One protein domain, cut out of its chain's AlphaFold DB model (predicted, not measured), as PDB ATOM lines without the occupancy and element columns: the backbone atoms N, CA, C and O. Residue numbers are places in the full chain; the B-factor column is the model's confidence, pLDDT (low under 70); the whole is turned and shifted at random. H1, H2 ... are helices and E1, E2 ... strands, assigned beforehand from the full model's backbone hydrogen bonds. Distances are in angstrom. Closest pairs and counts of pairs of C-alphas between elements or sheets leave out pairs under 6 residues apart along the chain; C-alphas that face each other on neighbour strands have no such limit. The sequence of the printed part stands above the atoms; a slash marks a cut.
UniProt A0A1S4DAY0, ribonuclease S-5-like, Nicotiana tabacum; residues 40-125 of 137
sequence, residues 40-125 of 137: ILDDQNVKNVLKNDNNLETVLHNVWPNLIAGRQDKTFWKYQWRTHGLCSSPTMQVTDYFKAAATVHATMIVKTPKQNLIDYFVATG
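What this domain is: This is residues 40 to 125 of the 137 residues of the protein "ribonuclease S-5-like" of Nicotiana tabacum (UniProt A0A1S4DAY0). A small cluster of crossed helices carries an arm at one end: H1 and H2 make a corner, the longest helix, H5, packs on H2 at a slant and meets H1 with residues 94 to 95, and H3 packs on residues 42 to 46 of H1. Beyond the last residue of H5, a small turn with E1 leads to H6, which points nearly the same way as H5, and residues 120 to 125 stick out. The 86 printed residues hold six named helices and one named strand, in the order H1 H2 H3 H4 H5 E1 H6, and the class is mostly helix. The whole is only just loose, close to compact, with a radius of gyration of the C-alphas of 14.6 A and spans of 47 by 33 by 23 A.

How they stand to each other: Start at H1, residues 40 to 52; H2, residues 54 to 63, only just touches it and only at the corner, with 3 pairs of C-alphas within 8 A, the closest those of Leu 50 and Glu 57 at 5.4 A. Their lines are about perpendicular, at 76 degrees. H3, residues 73 to 83, touches residues 42 to 46 of H1, with the C-alphas of Asp 43 and Lys 78 closest at 5.6 A, opposite ways at a steep tilt of 48 degrees. Next look at H5, residues 94 to 109: it touches H1 at Val 49 and Thr 95, the closest C-alphas, 6.1 A apart, at a steep tilt of 64 degrees. H5 touches H2 with residues 98 to 105, closest at the C-alphas of Val 63 and His 105, 6.6 A, the same way at a steep tilt of 41 degrees. H4, residues 85 to 88, only just touches H5, with 3 pairs of C-alphas within 8 A, the closest those of Gly 85 and Tyr 97 at 6.5 A. E1, residues 110 to 112, pairs with no named strand, but these residues pair antiparallel with residues 115 to 116. H6, residues 117 to 123, touches no helix and is apart from H1, H2, H3 and H4. In H1, H2, H3, H5 and H6 every O i to N i+4 pair is within hydrogen-bond range; H4 is too short for such a pair.

Where its parts are: Find C-alpha 40 at (111.603, 101.535, 153.545); from there H1 runs 18.3 A. H2 spans 14.4 A and H3 15.3 A. H5 begins at C-alpha 94, (107.139, 104.833, 140.253), and spans 21.5 A. H6 ends at C-alpha 123, (128.270, 121.595, 115.496).

The domain as a whole: The C-alphas of Leu 41 and Gly 125, the two farthest apart, are 47.2 A apart. The printed part has no cut and no long link. The mean pLDDT of the printed part is 92.1, and residue 114 is under 70.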
ATOM      1  N   ILE A  40     111.756 102.988 153.681       82.12
ATOM      2  CA  ILE A  40     111.603 101.535 153.545       82.12
ATOM      3  C   ILE A  40     110.540 101.187 152.495       82.12
ATOM      4  O   ILE A  40     110.784 100.317 151.659       82.12
ATOM      5  N   LEU A  41     109.387 101.858 152.529       81.31
ATOM      6  CA  LEU A  41     108.277 101.595 151.615       81.31
ATOM      7  C   LEU A  41     108.614 102.067 150.196       81.31
ATOM      8  O   LEU A  41     108.422 101.330 149.232       81.31
ATOM      9  N   ASP A  42     109.193 103.257 150.071       84.56
ATOM     10  CA  ASP A  42     109.583 103.823 148.781       84.56
ATOM     11  C   ASP A  42     110.691 103.003 148.104       84.56
ATOM     12  O   ASP A  42     110.608 102.693 146.912       84.56
ATOM     13  N   ASP A  43     111.690 102.551 148.867       89.25
ATOM     14  CA  ASP A  43     112.730 101.664 148.349       89.25
ATOM     15  C   ASP A  43     112.159 100.302 147.918       89.25
ATOM     16  O   ASP A  43     112.675  99.692 146.974       89.25
ATOM     17  N   GLN A  44     111.131  99.794 148.611       89.00
ATOM     18  CA  GLN A  44     110.423  98.571 148.224       89.00
ATOM     19  C   GLN A  44     109.643  98.762 146.926       89.00
ATOM     20  O   GLN A  44     109.731  97.903 146.051       89.00
ATOM     21  N   ASN A  45     108.962  99.896 146.752       87.25
ATOM     22  CA  ASN A  45     108.245 100.205 145.519       87.25
ATOM     23  C   ASN A  45     109.189 100.201 144.310       87.25
ATOM     24  O   ASN A  45     108.923  99.514 143.326       87.25
ATOM     25  N   VAL A  46     110.346 100.864 144.417       91.94
ATOM     26  CA  VAL A  46     111.371 100.844 143.359       91.94
ATOM     27  C   VAL A  46     111.881  99.421 143.101       91.94
ATOM     28  O   VAL A  46     111.971  99.001 141.950       91.94
ATOM     29  N   LYS A  47     112.183  98.639 144.150       90.81
ATOM     30  CA  LYS A  47     112.610  97.233 143.989       90.81
ATOM     31  C   LYS A  47     111.563  96.394 143.256       90.81
ATOM     32  O   LYS A  47     111.939  95.591 142.408       90.81
ATOM     33  N   ASN A  48     110.286  96.565 143.588       91.38
ATOM     34  CA  ASN A  48     109.190  95.807 142.994       91.38
ATOM     35  C   ASN A  48     109.031  96.139 141.510       91.38
ATOM     36  O   ASN A  48     108.928  95.222 140.702       91.38
ATOM     37  N   VAL A  49     109.086  97.424 141.143       90.88
ATOM     38  CA  VAL A  49     109.033  97.855 139.737       90.88
ATOM     39  C   VAL A  49     110.165  97.224 138.931       90.88
ATOM     40  O   VAL A  49     109.908  96.589 137.915       90.88
ATOM     41  N   LEU A  50     111.405  97.331 139.415       89.94
ATOM     42  CA  LEU A  50     112.575  96.812 138.697       89.94
ATOM     43  C   LEU A  50     112.565  95.281 138.593       89.94
ATOM     44  O   LEU A  50     112.918  94.735 137.558       89.94
ATOM     45  N   LYS A  51     112.100  94.583 139.639       90.12
ATOM     46  CA  LYS A  51     111.951  93.119 139.624       90.12
ATOM     47  C   LYS A  51     110.871  92.649 138.640       90.12
ATOM     48  O   LYS A  51     110.997  91.564 138.083       90.12
ATOM     49  N   ASN A  52     109.803  93.426 138.475       92.25
ATOM     50  CA  ASN A  52     108.667  93.056 137.631       92.25
ATOM     51  C   ASN A  52     108.856  93.465 136.159       92.25
ATOM     52  O   ASN A  52     108.201  92.895 135.292       92.25
ATOM     53  N   ASP A  53     109.742  94.422 135.873       92.31
ATOM     54  CA  ASP A  53     110.026  94.930 134.529       92.31
ATOM     55  C   ASP A  53     111.543  94.932 134.258       92.31
ATOM     56  O   ASP A  53     112.222  95.961 134.298       92.31
ATOM     57  N   ASN A  54     112.086  93.745 133.965       91.25
ATOM     58  CA  ASN A  54     113.510  93.563 133.643       91.25
ATOM     59  C   ASN A  54     113.953  94.381 132.417       91.25
ATOM     60  O   ASN A  54     115.128  94.741 132.292       91.25
ATOM     61  N   ASN A  55     113.024  94.666 131.497       95.56
ATOM     62  CA  ASN A  55     113.307  95.490 130.330       95.56
ATOM     63  C   ASN A  55     113.559  96.941 130.752       95.56
ATOM     64  O   ASN A  55     114.570  97.522 130.362       95.56
ATOM     65  N   LEU A  56     112.702  97.502 131.610       95.75
ATOM     66  CA  LEU A  56     112.918  98.829 132.182       95.75
ATOM     67  C   LEU A  56     114.228  98.900 132.976       95.75
ATOM     68  O   LEU A  56     114.977  99.857 132.802       95.75
ATOM     69  N   GLU A  57     114.551  97.889 133.790       95.88
ATOM     70  CA  GLU A  57     115.832  97.847 134.512       95.88
ATOM     71  C   GLU A  57     117.035  97.907 133.553       95.88
ATOM     72  O   GLU A  57     117.954  98.702 133.757       95.88
ATOM     73  N   THR A  58     117.001  97.119 132.475       95.94
ATOM     74  CA  THR A  58     118.063  97.099 131.458       95.94
ATOM     75  C   THR A  58     118.192  98.450 130.755       95.94
ATOM     76  O   THR A  58     119.299  98.945 130.547       95.94
ATOM     77  N   VAL A  59     117.065  99.081 130.414       96.38
ATOM     78  CA  VAL A  59     117.057 100.420 129.813       96.38
ATOM     79  C   VAL A  59     117.670 101.442 130.769       96.38
ATOM     80  O   VAL A  59     118.552 102.198 130.360       96.38
ATOM     81  N   LEU A  60     117.272 101.442 132.044       97.19
ATOM     82  CA  LEU A  60     117.791 102.378 133.044       97.19
ATOM     83  C   LEU A  60     119.292 102.207 133.289       97.19
ATOM     84  O   LEU A  60     119.974 103.211 133.471       97.19
ATOM     85  N   HIS A  61     119.835 100.988 133.236       95.50
ATOM     86  CA  HIS A  61     121.289 100.777 133.296       95.50
ATOM     87  C   HIS A  61     122.041 101.502 132.173       95.50
ATOM     88  O   HIS A  61     123.157 101.969 132.380       95.50
ATOM     89  N   ASN A  62     121.434 101.629 130.993       93.88
ATOM     90  CA  ASN A  62     122.077 102.280 129.856       93.88
ATOM     91  C   ASN A  62     121.916 103.804 129.878       93.88
ATOM     92  O   ASN A  62     122.828 104.520 129.460       93.88
ATOM     93  N   VAL A  63     120.770 104.306 130.348       95.44
ATOM     94  CA  VAL A  63     120.428 105.737 130.237       95.44
ATOM     95  C   VAL A  63     120.576 106.518 131.539       95.44
ATOM     96  O   VAL A  63     120.782 107.727 131.494       95.44
ATOM     97  N   TRP A  64     120.489 105.850 132.689       97.44
ATOM     98  CA  TRP A  64     120.570 106.436 134.030       97.44
ATOM     99  C   TRP A  64     121.522 105.640 134.956       97.44
ATOM    100  O   TRP A  64     121.147 105.307 136.084       97.44
ATOM    101  N   PRO A  65     122.742 105.275 134.517       96.62
ATOM    102  CA  PRO A  65     123.686 104.551 135.361       96.62
ATOM    103  C   PRO A  65     124.206 105.421 136.501       96.62
ATOM    104  O   PRO A  65     124.317 106.638 136.368       96.62
ATOM    105  N   ASN A  66     124.670 104.771 137.569       96.69
ATOM    106  CA  ASN A  66     125.540 105.436 138.519       96.69
ATOM    107  C   ASN A  66     126.975 105.432 138.008       96.69
ATOM    108  O   ASN A  66     127.565 104.367 137.847       96.69
ATOM    109  N   LEU A  67     127.556 106.599 137.736       95.75
ATOM    110  CA  LEU A  67     128.868 106.678 137.083       95.75
ATOM    111  C   LEU A  67     130.040 106.558 138.070       95.75
ATOM    112  O   LEU A  67     131.199 106.497 137.649       95.75
ATOM    113  N   ILE A  68     129.764 106.481 139.373       94.94
ATOM    114  CA  ILE A  68     130.774 106.298 140.412       94.94
ATOM    115  C   ILE A  68     131.190 104.822 140.490       94.94
ATOM    116  O   ILE A  68     130.363 103.910 140.592       94.94
ATOM    117  N   ALA A  69     132.499 104.566 140.490       93.62
ATOM    118  CA  ALA A  69     133.038 103.216 140.588       93.62
ATOM    119  C   ALA A  69     132.624 102.527 141.900       93.62
ATOM    120  O   ALA A  69     132.650 103.116 142.982       93.62
ATOM    121  N   GLY A  70     132.227 101.255 141.795       92.88
ATOM    122  CA  GLY A  70     131.769 100.451 142.933       92.88
ATOM    123  C   GLY A  70     130.372 100.810 143.461       92.88
ATOM    124  O   GLY A  70     129.937 100.229 144.456       92.88
ATOM    125  N   ARG A  71     129.649 101.744 142.827       95.12
ATOM    126  CA  ARG A  71     128.270 102.093 143.196       95.12
ATOM    127  C   ARG A  71     127.262 101.426 142.264       95.12
ATOM    128  O   ARG A  71     127.474 101.303 141.058       95.12
ATOM    129  N   GLN A  72     126.164 100.974 142.867       95.62
ATOM    130  CA  GLN A  72     125.069 100.299 142.174       95.62
ATOM    131  C   GLN A  72     124.019 101.309 141.722       95.62
ATOM    132  O   GLN A  72     123.564 102.129 142.521       95.62
ATOM    133  N   ASP A  73     123.554 101.163 140.488       96.62
ATOM    134  CA  ASP A  73     122.562 102.058 139.896       96.62
ATOM    135  C   ASP A  73     121.231 102.006 140.662       96.62
ATOM    136  O   ASP A  73     120.651 103.038 140.979       96.62
ATOM    137  N   LYS A  74     120.815 100.819 141.131       95.94
ATOM    138  CA  LYS A  74     119.606 100.648 141.960       95.94
ATOM    139  C   LYS A  74     119.608 101.487 143.235       95.94
ATOM    140  O   LYS A  74     118.546 101.896 143.698       95.94
ATOM    141  N   THR A  75     120.774 101.708 143.841       94.81
ATOM    142  CA  THR A  75     120.889 102.569 145.029       94.81
ATOM    143  C   THR A  75     120.634 104.022 144.654       94.81
ATOM    144  O   THR A  75     119.971 104.742 145.398       94.81
ATOM    145  N   PHE A  76     121.106 104.435 143.481       96.94
ATOM    146  CA  PHE A  76     120.879 105.773 142.970       96.94
ATOM    147  C   PHE A  76     119.428 106.005 142.547       96.94
ATOM    148  O   PHE A  76     118.830 106.999 142.945       96.94
ATOM    149  N   TRP A  77     118.810 105.055 141.847       97.62
ATOM    150  CA  TRP A  77     117.409 105.160 141.433       97.62
ATOM    151  C   TRP A  77     116.454 105.286 142.622       97.62
ATOM    152  O   TRP A  77     115.549 106.115 142.599       97.62
ATOM    153  N   LYS A  78     116.692 104.526 143.701       95.88
ATOM    154  CA  LYS A  78     115.941 104.671 144.961       95.88
ATOM    155  C   LYS A  78     116.085 106.064 145.554       95.88
ATOM    156  O   LYS A  78     115.091 106.667 145.941       95.88
ATOM    157  N   TYR A  79     117.311 106.585 145.598       94.19
ATOM    158  CA  TYR A  79     117.569 107.935 146.085       94.19
ATOM    159  C   TYR A  79     116.826 108.989 145.252       94.19
ATOM    160  O   TYR A  79     116.171 109.859 145.825       94.19
ATOM    161  N   GLN A  80     116.874 108.877 143.922       95.75
ATOM    162  CA  GLN A  80     116.202 109.797 143.004       95.75
ATOM    163  C   GLN A  80     114.675 109.732 143.141       95.75
ATOM    164  O   GLN A  80     114.026 110.774 143.213       95.75
ATOM    165  N   TRP A  81     114.092 108.534 143.253       95.50
ATOM    166  CA  TRP A  81     112.662 108.386 143.531       95.50
ATOM    167  C   TRP A  81     112.284 109.033 144.866       95.50
ATOM    168  O   TRP A  81     111.419 109.901 144.914       95.50
ATOM    169  N   ARG A  82     112.975 108.658 145.944       92.44
ATOM    170  CA  ARG A  82     112.675 109.120 147.302       92.44
ATOM    171  C   ARG A  82     112.772 110.638 147.453       92.44
ATOM    172  O   ARG A  82     111.997 111.226 148.198       92.44
ATOM    173  N   THR A  83     113.751 111.246 146.790       91.25
ATOM    174  CA  THR A  83     114.052 112.675 146.939       91.25
ATOM    175  C   THR A  83     113.234 113.536 145.978       91.25
ATOM    176  O   THR A  83     112.854 114.643 146.343       91.25
ATOM    177  N   HIS A  84     112.943 113.032 144.775       94.12
ATOM    178  CA  HIS A  84     112.338 113.829 143.705       94.12
ATOM    179  C   HIS A  84     111.074 113.194 143.130       94.12
ATOM    180  O   HIS A  84     110.026 113.833 143.108       94.12
ATOM    181  N   GLY A  85     111.145 111.935 142.691       93.94
ATOM    182  CA  GLY A  85     110.022 111.272 142.020       93.94
ATOM    183  C   GLY A  85     108.754 111.183 142.873       93.94
ATOM    184  O   GLY A  85     107.654 111.370 142.356       93.94
ATOM    185  N   LEU A  86     108.902 111.001 144.189       92.75
ATOM    186  CA  LEU A  86     107.785 110.929 145.129       92.75
ATOM    187  C   LEU A  86     106.914 112.192 145.118       92.75
ATOM    188  O   LEU A  86     105.712 112.101 145.354       92.75
ATOM    189  N   CYS A  87     107.479 113.355 144.779       93.00
ATOM    190  CA  CYS A  87     106.711 114.593 144.650       93.00
ATOM    191  C   CYS A  87     105.701 114.601 143.503       93.00
ATOM    192  O   CYS A  87     104.832 115.468 143.475       93.00
ATOM    193  N   SER A  88     105.793 113.649 142.577       91.00
ATOM    194  CA  SER A  88     104.809 113.463 141.511       91.00
ATOM    195  C   SER A  88     103.706 112.460 141.884       91.00
ATOM    196  O   SER A  88     102.793 112.237 141.092       91.00
ATOM    197  N   SER A  89     103.779 111.831 143.061       87.38
ATOM    198  CA  SER A  89     102.788 110.862 143.544       87.38
ATOM    199  C   SER A  89     101.526 111.561 144.085       87.38
ATOM    200  O   SER A  89     101.641 112.626 144.693       87.38
ATOM    201  N   PRO A  90     100.317 110.984 143.916       87.31
ATOM    202  CA  PRO A  90     100.017 109.709 143.251       87.31
ATOM    203  C   PRO A  90      99.779 109.837 141.741       87.31
ATOM    204  O   PRO A  90      99.486 108.843 141.083       87.31
ATOM    205  N   THR A  91      99.865 111.046 141.177       89.19
ATOM    206  CA  THR A  91      99.583 111.299 139.754       89.19
ATOM    207  C   THR A  91     100.527 110.534 138.826       89.19
ATOM    208  O   THR A  91     100.112 110.099 137.755       89.19
ATOM    209  N   MET A  92     101.780 110.348 139.234       89.88
ATOM    210  CA  MET A  92     102.781 109.564 138.522       89.88
ATOM    211  C   MET A  92     103.263 108.421 139.407       89.88
ATOM    212  O   MET A  92     103.865 108.640 140.460       89.88
ATOM    213  N   GLN A  93     103.029 107.192 138.953       92.75
ATOM    214  CA  GLN A  93     103.521 106.009 139.644       92.75
ATOM    215  C   GLN A  93     105.028 105.849 139.425       92.75
ATOM    216  O   GLN A  93     105.592 106.335 138.444       92.75
ATOM    217  N   VAL A  94     105.688 105.101 140.313       94.00
ATOM    218  CA  VAL A  94     107.139 104.833 140.253       94.00
ATOM    219  C   VAL A  94     107.556 104.300 138.875       94.00
ATOM    220  O   VAL A  94     108.568 104.722 138.319       94.00
ATOM    221  N   THR A  95     106.754 103.401 138.297       94.56
ATOM    222  CA  THR A  95     106.980 102.858 136.950       94.56
ATOM    223  C   THR A  95     106.949 103.948 135.883       94.56
ATOM    224  O   THR A  95     107.825 103.982 135.020       94.56
ATOM    225  N   ASP A  96     105.969 104.850 135.946       95.38
ATOM    226  CA  ASP A  96     105.793 105.916 134.958       95.38
ATOM    227  C   ASP A  96     106.900 106.965 135.070       95.38
ATOM    228  O   ASP A  96     107.395 107.437 134.052       95.38
ATOM    229  N   TYR A  97     107.364 107.254 136.288       96.25
ATOM    230  CA  TYR A  97     108.511 108.129 136.534       96.25
ATOM    231  C   TYR A  97     109.781 107.630 135.831       96.25
ATOM    232  O   TYR A  97     110.443 108.377 135.108       96.25
ATOM    233  N   PHE A  98     110.107 106.346 135.984       97.31
ATOM    234  CA  PHE A  98     111.285 105.774 135.331       97.31
ATOM    235  C   PHE A  98     111.112 105.616 133.818       97.31
ATOM    236  O   PHE A  98     112.064 105.849 133.070       97.31
ATOM    237  N   LYS A  99     109.906 105.281 133.344       96.56
ATOM    238  CA  LYS A  99     109.604 105.266 131.905       96.56
ATOM    239  C   LYS A  99     109.736 106.659 131.294       96.56
ATOM    240  O   LYS A  99     110.349 106.784 130.239       96.56
ATOM    241  N   ALA A 100     109.258 107.698 131.974       96.56
ATOM    242  CA  ALA A 100     109.412 109.079 131.532       96.56
ATOM    243  C   ALA A 100     110.892 109.458 131.382       96.56
ATOM    244  O   ALA A 100     111.263 110.061 130.379       96.56
ATOM    245  N   ALA A 101     111.759 109.045 132.312       96.38
ATOM    246  CA  ALA A 101     113.198 109.293 132.198       96.38
ATOM    247  C   ALA A 101     113.827 108.598 130.988       96.38
ATOM    248  O   ALA A 101     114.602 109.216 130.254       96.38
ATOM    249  N   ALA A 102     113.454 107.340 130.739       96.31
ATOM    250  CA  ALA A 102     113.878 106.624 129.544       96.31
ATOM    251  C   ALA A 102     113.389 107.317 128.260       96.31
ATOM    252  O   ALA A 102     114.159 107.485 127.315       96.31
ATOM    253  N   THR A 103     112.138 107.785 128.237       96.00
ATOM    254  CA  THR A 103     111.577 108.537 127.109       96.00
ATOM    255  C   THR A 103     112.304 109.862 126.885       96.00
ATOM    256  O   THR A 103     112.634 110.174 125.743       96.00
ATOM    257  N   VAL A 104     112.601 110.632 127.937       95.38
ATOM    258  CA  VAL A 104     113.376 111.883 127.831       95.38
ATOM    259  C   VAL A 104     114.744 111.609 127.216       95.38
ATOM    260  O   VAL A 104     115.139 112.294 126.274       95.38
ATOM    261  N   HIS A 105     115.446 110.570 127.678       95.00
ATOM    262  CA  HIS A 105     116.739 110.206 127.099       95.00
ATOM    263  C   HIS A 105     116.618 109.874 125.607       95.00
ATOM    264  O   HIS A 105     117.300 110.488 124.788       95.00
ATOM    265  N   ALA A 106     115.679 108.997 125.249       93.38
ATOM    266  CA  ALA A 106     115.480 108.534 123.879       93.38
ATOM    267  C   ALA A 106     114.948 109.607 122.911       93.38
ATOM    268  O   ALA A 106     115.027 109.430 121.701       93.38
ATOM    269  N   THR A 107     114.370 110.703 123.408       91.94
ATOM    270  CA  THR A 107     113.760 111.741 122.554       91.94
ATOM    271  C   THR A 107     114.553 113.040 122.522       91.94
ATOM    272  O   THR A 107     114.537 113.725 121.497       91.94
ATOM    273  N   MET A 108     115.256 113.374 123.608       89.75
ATOM    274  CA  MET A 108     115.938 114.662 123.777       89.75
ATOM    275  C   MET A 108     117.456 114.536 123.912       89.75
ATOM    276  O   MET A 108     118.167 115.459 123.523       89.75
ATOM    277  N   ILE A 109     117.967 113.423 124.449       92.56
ATOM    278  CA  ILE A 109     119.400 113.274 124.737       92.56
ATOM    279  C   ILE A 109     120.101 112.482 123.635       92.56
ATOM    280  O   ILE A 109     121.063 112.972 123.050       92.56
ATOM    281  N   VAL A 110     119.613 111.281 123.325       88.25
ATOM    282  CA  VAL A 110     120.111 110.423 122.243       88.25
ATOM    283  C   VAL A 110     118.928 110.035 121.361       88.25
ATOM    284  O   VAL A 110     118.409 108.926 121.438       88.25
ATOM    285  N   LYS A 111     118.477 110.978 120.524       78.69
ATOM    286  CA  LYS A 111     117.329 110.775 119.628       78.69
ATOM    287  C   LYS A 111     117.626 109.719 118.565       78.69
ATOM    288  O   LYS A 111     116.791 108.875 118.260       78.69
ATOM    289  N   THR A 112     118.830 109.768 117.999       77.44
ATOM    290  CA  THR A 112     119.403 108.717 117.146       77.44
ATOM    291  C   THR A 112     120.925 108.685 117.337       77.44
ATOM    292  O   THR A 112     121.484 109.660 117.847       77.44
ATOM    293  N   PRO A 113     121.643 107.645 116.862       72.38
ATOM    294  CA  PRO A 113     123.108 107.631 116.904       72.38
ATOM    295  C   PRO A 113     123.786 108.821 116.203       72.38
ATOM    296  O   PRO A 113     124.943 109.099 116.485       72.38
ATOM    297  N   LYS A 114     123.084 109.508 115.289       69.81
ATOM    298  CA  LYS A 114     123.581 110.676 114.535       69.81
ATOM    299  C   LYS A 114     122.887 111.994 114.919       69.81
ATOM    300  O   LYS A 114     123.042 112.990 114.221       69.81
ATOM    301  N   GLN A 115     122.017 111.954 115.928       79.56
ATOM    302  CA  GLN A 115     121.287 113.109 116.447       79.56
ATOM    303  C   GLN A 115     121.174 112.959 117.960       79.56
ATOM    304  O   GLN A 115     120.165 112.480 118.486       79.56
ATOM    305  N   ASN A 116     122.232 113.340 118.658       89.06
ATOM    306  CA  ASN A 116     122.270 113.399 120.109       89.06
ATOM    307  C   ASN A 116     122.713 114.796 120.575       89.06
ATOM    308  O   ASN A 116     123.158 115.626 119.782       89.06
ATOM    309  N   LEU A 117     122.572 115.072 121.869       92.25
ATOM    310  CA  LEU A 117     122.857 116.388 122.434       92.25
ATOM    311  C   LEU A 117     124.329 116.814 122.258       92.25
ATOM    312  O   LEU A 117     124.587 118.001 122.080       92.25
ATOM    313  N   ILE A 118     125.288 115.876 122.249       91.44
ATOM    314  CA  ILE A 118     126.702 116.193 121.975       91.44
ATOM    315  C   ILE A 118     126.872 116.723 120.554       91.44
ATOM    316  O   ILE A 118     127.614 117.684 120.366       91.44
ATOM    317  N   ASP A 119     126.162 116.162 119.574       90.56
ATOM    318  CA  ASP A 119     126.278 116.592 118.176       90.56
ATOM    319  C   ASP A 119     125.909 118.077 118.009       90.56
ATOM    320  O   ASP A 119     126.556 118.789 117.241       90.56
ATOM    321  N   TYR A 120     124.928 118.579 118.774       90.94
ATOM    322  CA  TYR A 120     124.571 120.005 118.783       90.94
ATOM    323  C   TYR A 120     125.708 120.889 119.308       90.94
ATOM    324  O   TYR A 120     125.985 121.935 118.727       90.94
ATOM    325  N   PHE A 121     126.390 120.471 120.378       92.38
ATOM    326  CA  PHE A 121     127.544 121.201 120.908       92.38
ATOM    327  C   PHE A 121     128.713 121.187 119.918       92.38
ATOM    328  O   PHE A 121     129.257 122.246 119.593       92.38
ATOM    329  N   VAL A 122     129.036 120.017 119.361       92.88
ATOM    330  CA  VAL A 122     130.124 119.848 118.387       92.88
ATOM    331  C   VAL A 122     129.879 120.686 117.131       92.88
ATOM    332  O   VAL A 122     130.802 121.345 116.654       92.88
ATOM    333  N   ALA A 123     128.637 120.755 116.639       93.19
ATOM    334  CA  ALA A 123     128.270 121.595 115.496       93.19
ATOM    335  C   ALA A 123     128.524 123.099 115.729       93.19
ATOM    336  O   ALA A 123     128.697 123.848 114.771       93.19
ATOM    337  N   THR A 124     128.581 123.537 116.990       95.50
ATOM    338  CA  THR A 124     128.911 124.919 117.386       95.50
ATOM    339  C   THR A 124     130.374 125.109 117.804       95.50
ATOM    340  O   THR A 124     130.749 126.184 118.265       95.50
ATOM    341  N   GLY A 125     131.216 124.083 117.642       95.56
ATOM    342  CA  GLY A 125     132.636 124.116 118.001       95.56
ATOM    343  C   GLY A 125     132.941 123.785 119.468       95.56
ATOM    344  O   GLY A 125     134.077 123.965 119.900       95.56
TER     345      GLY A 125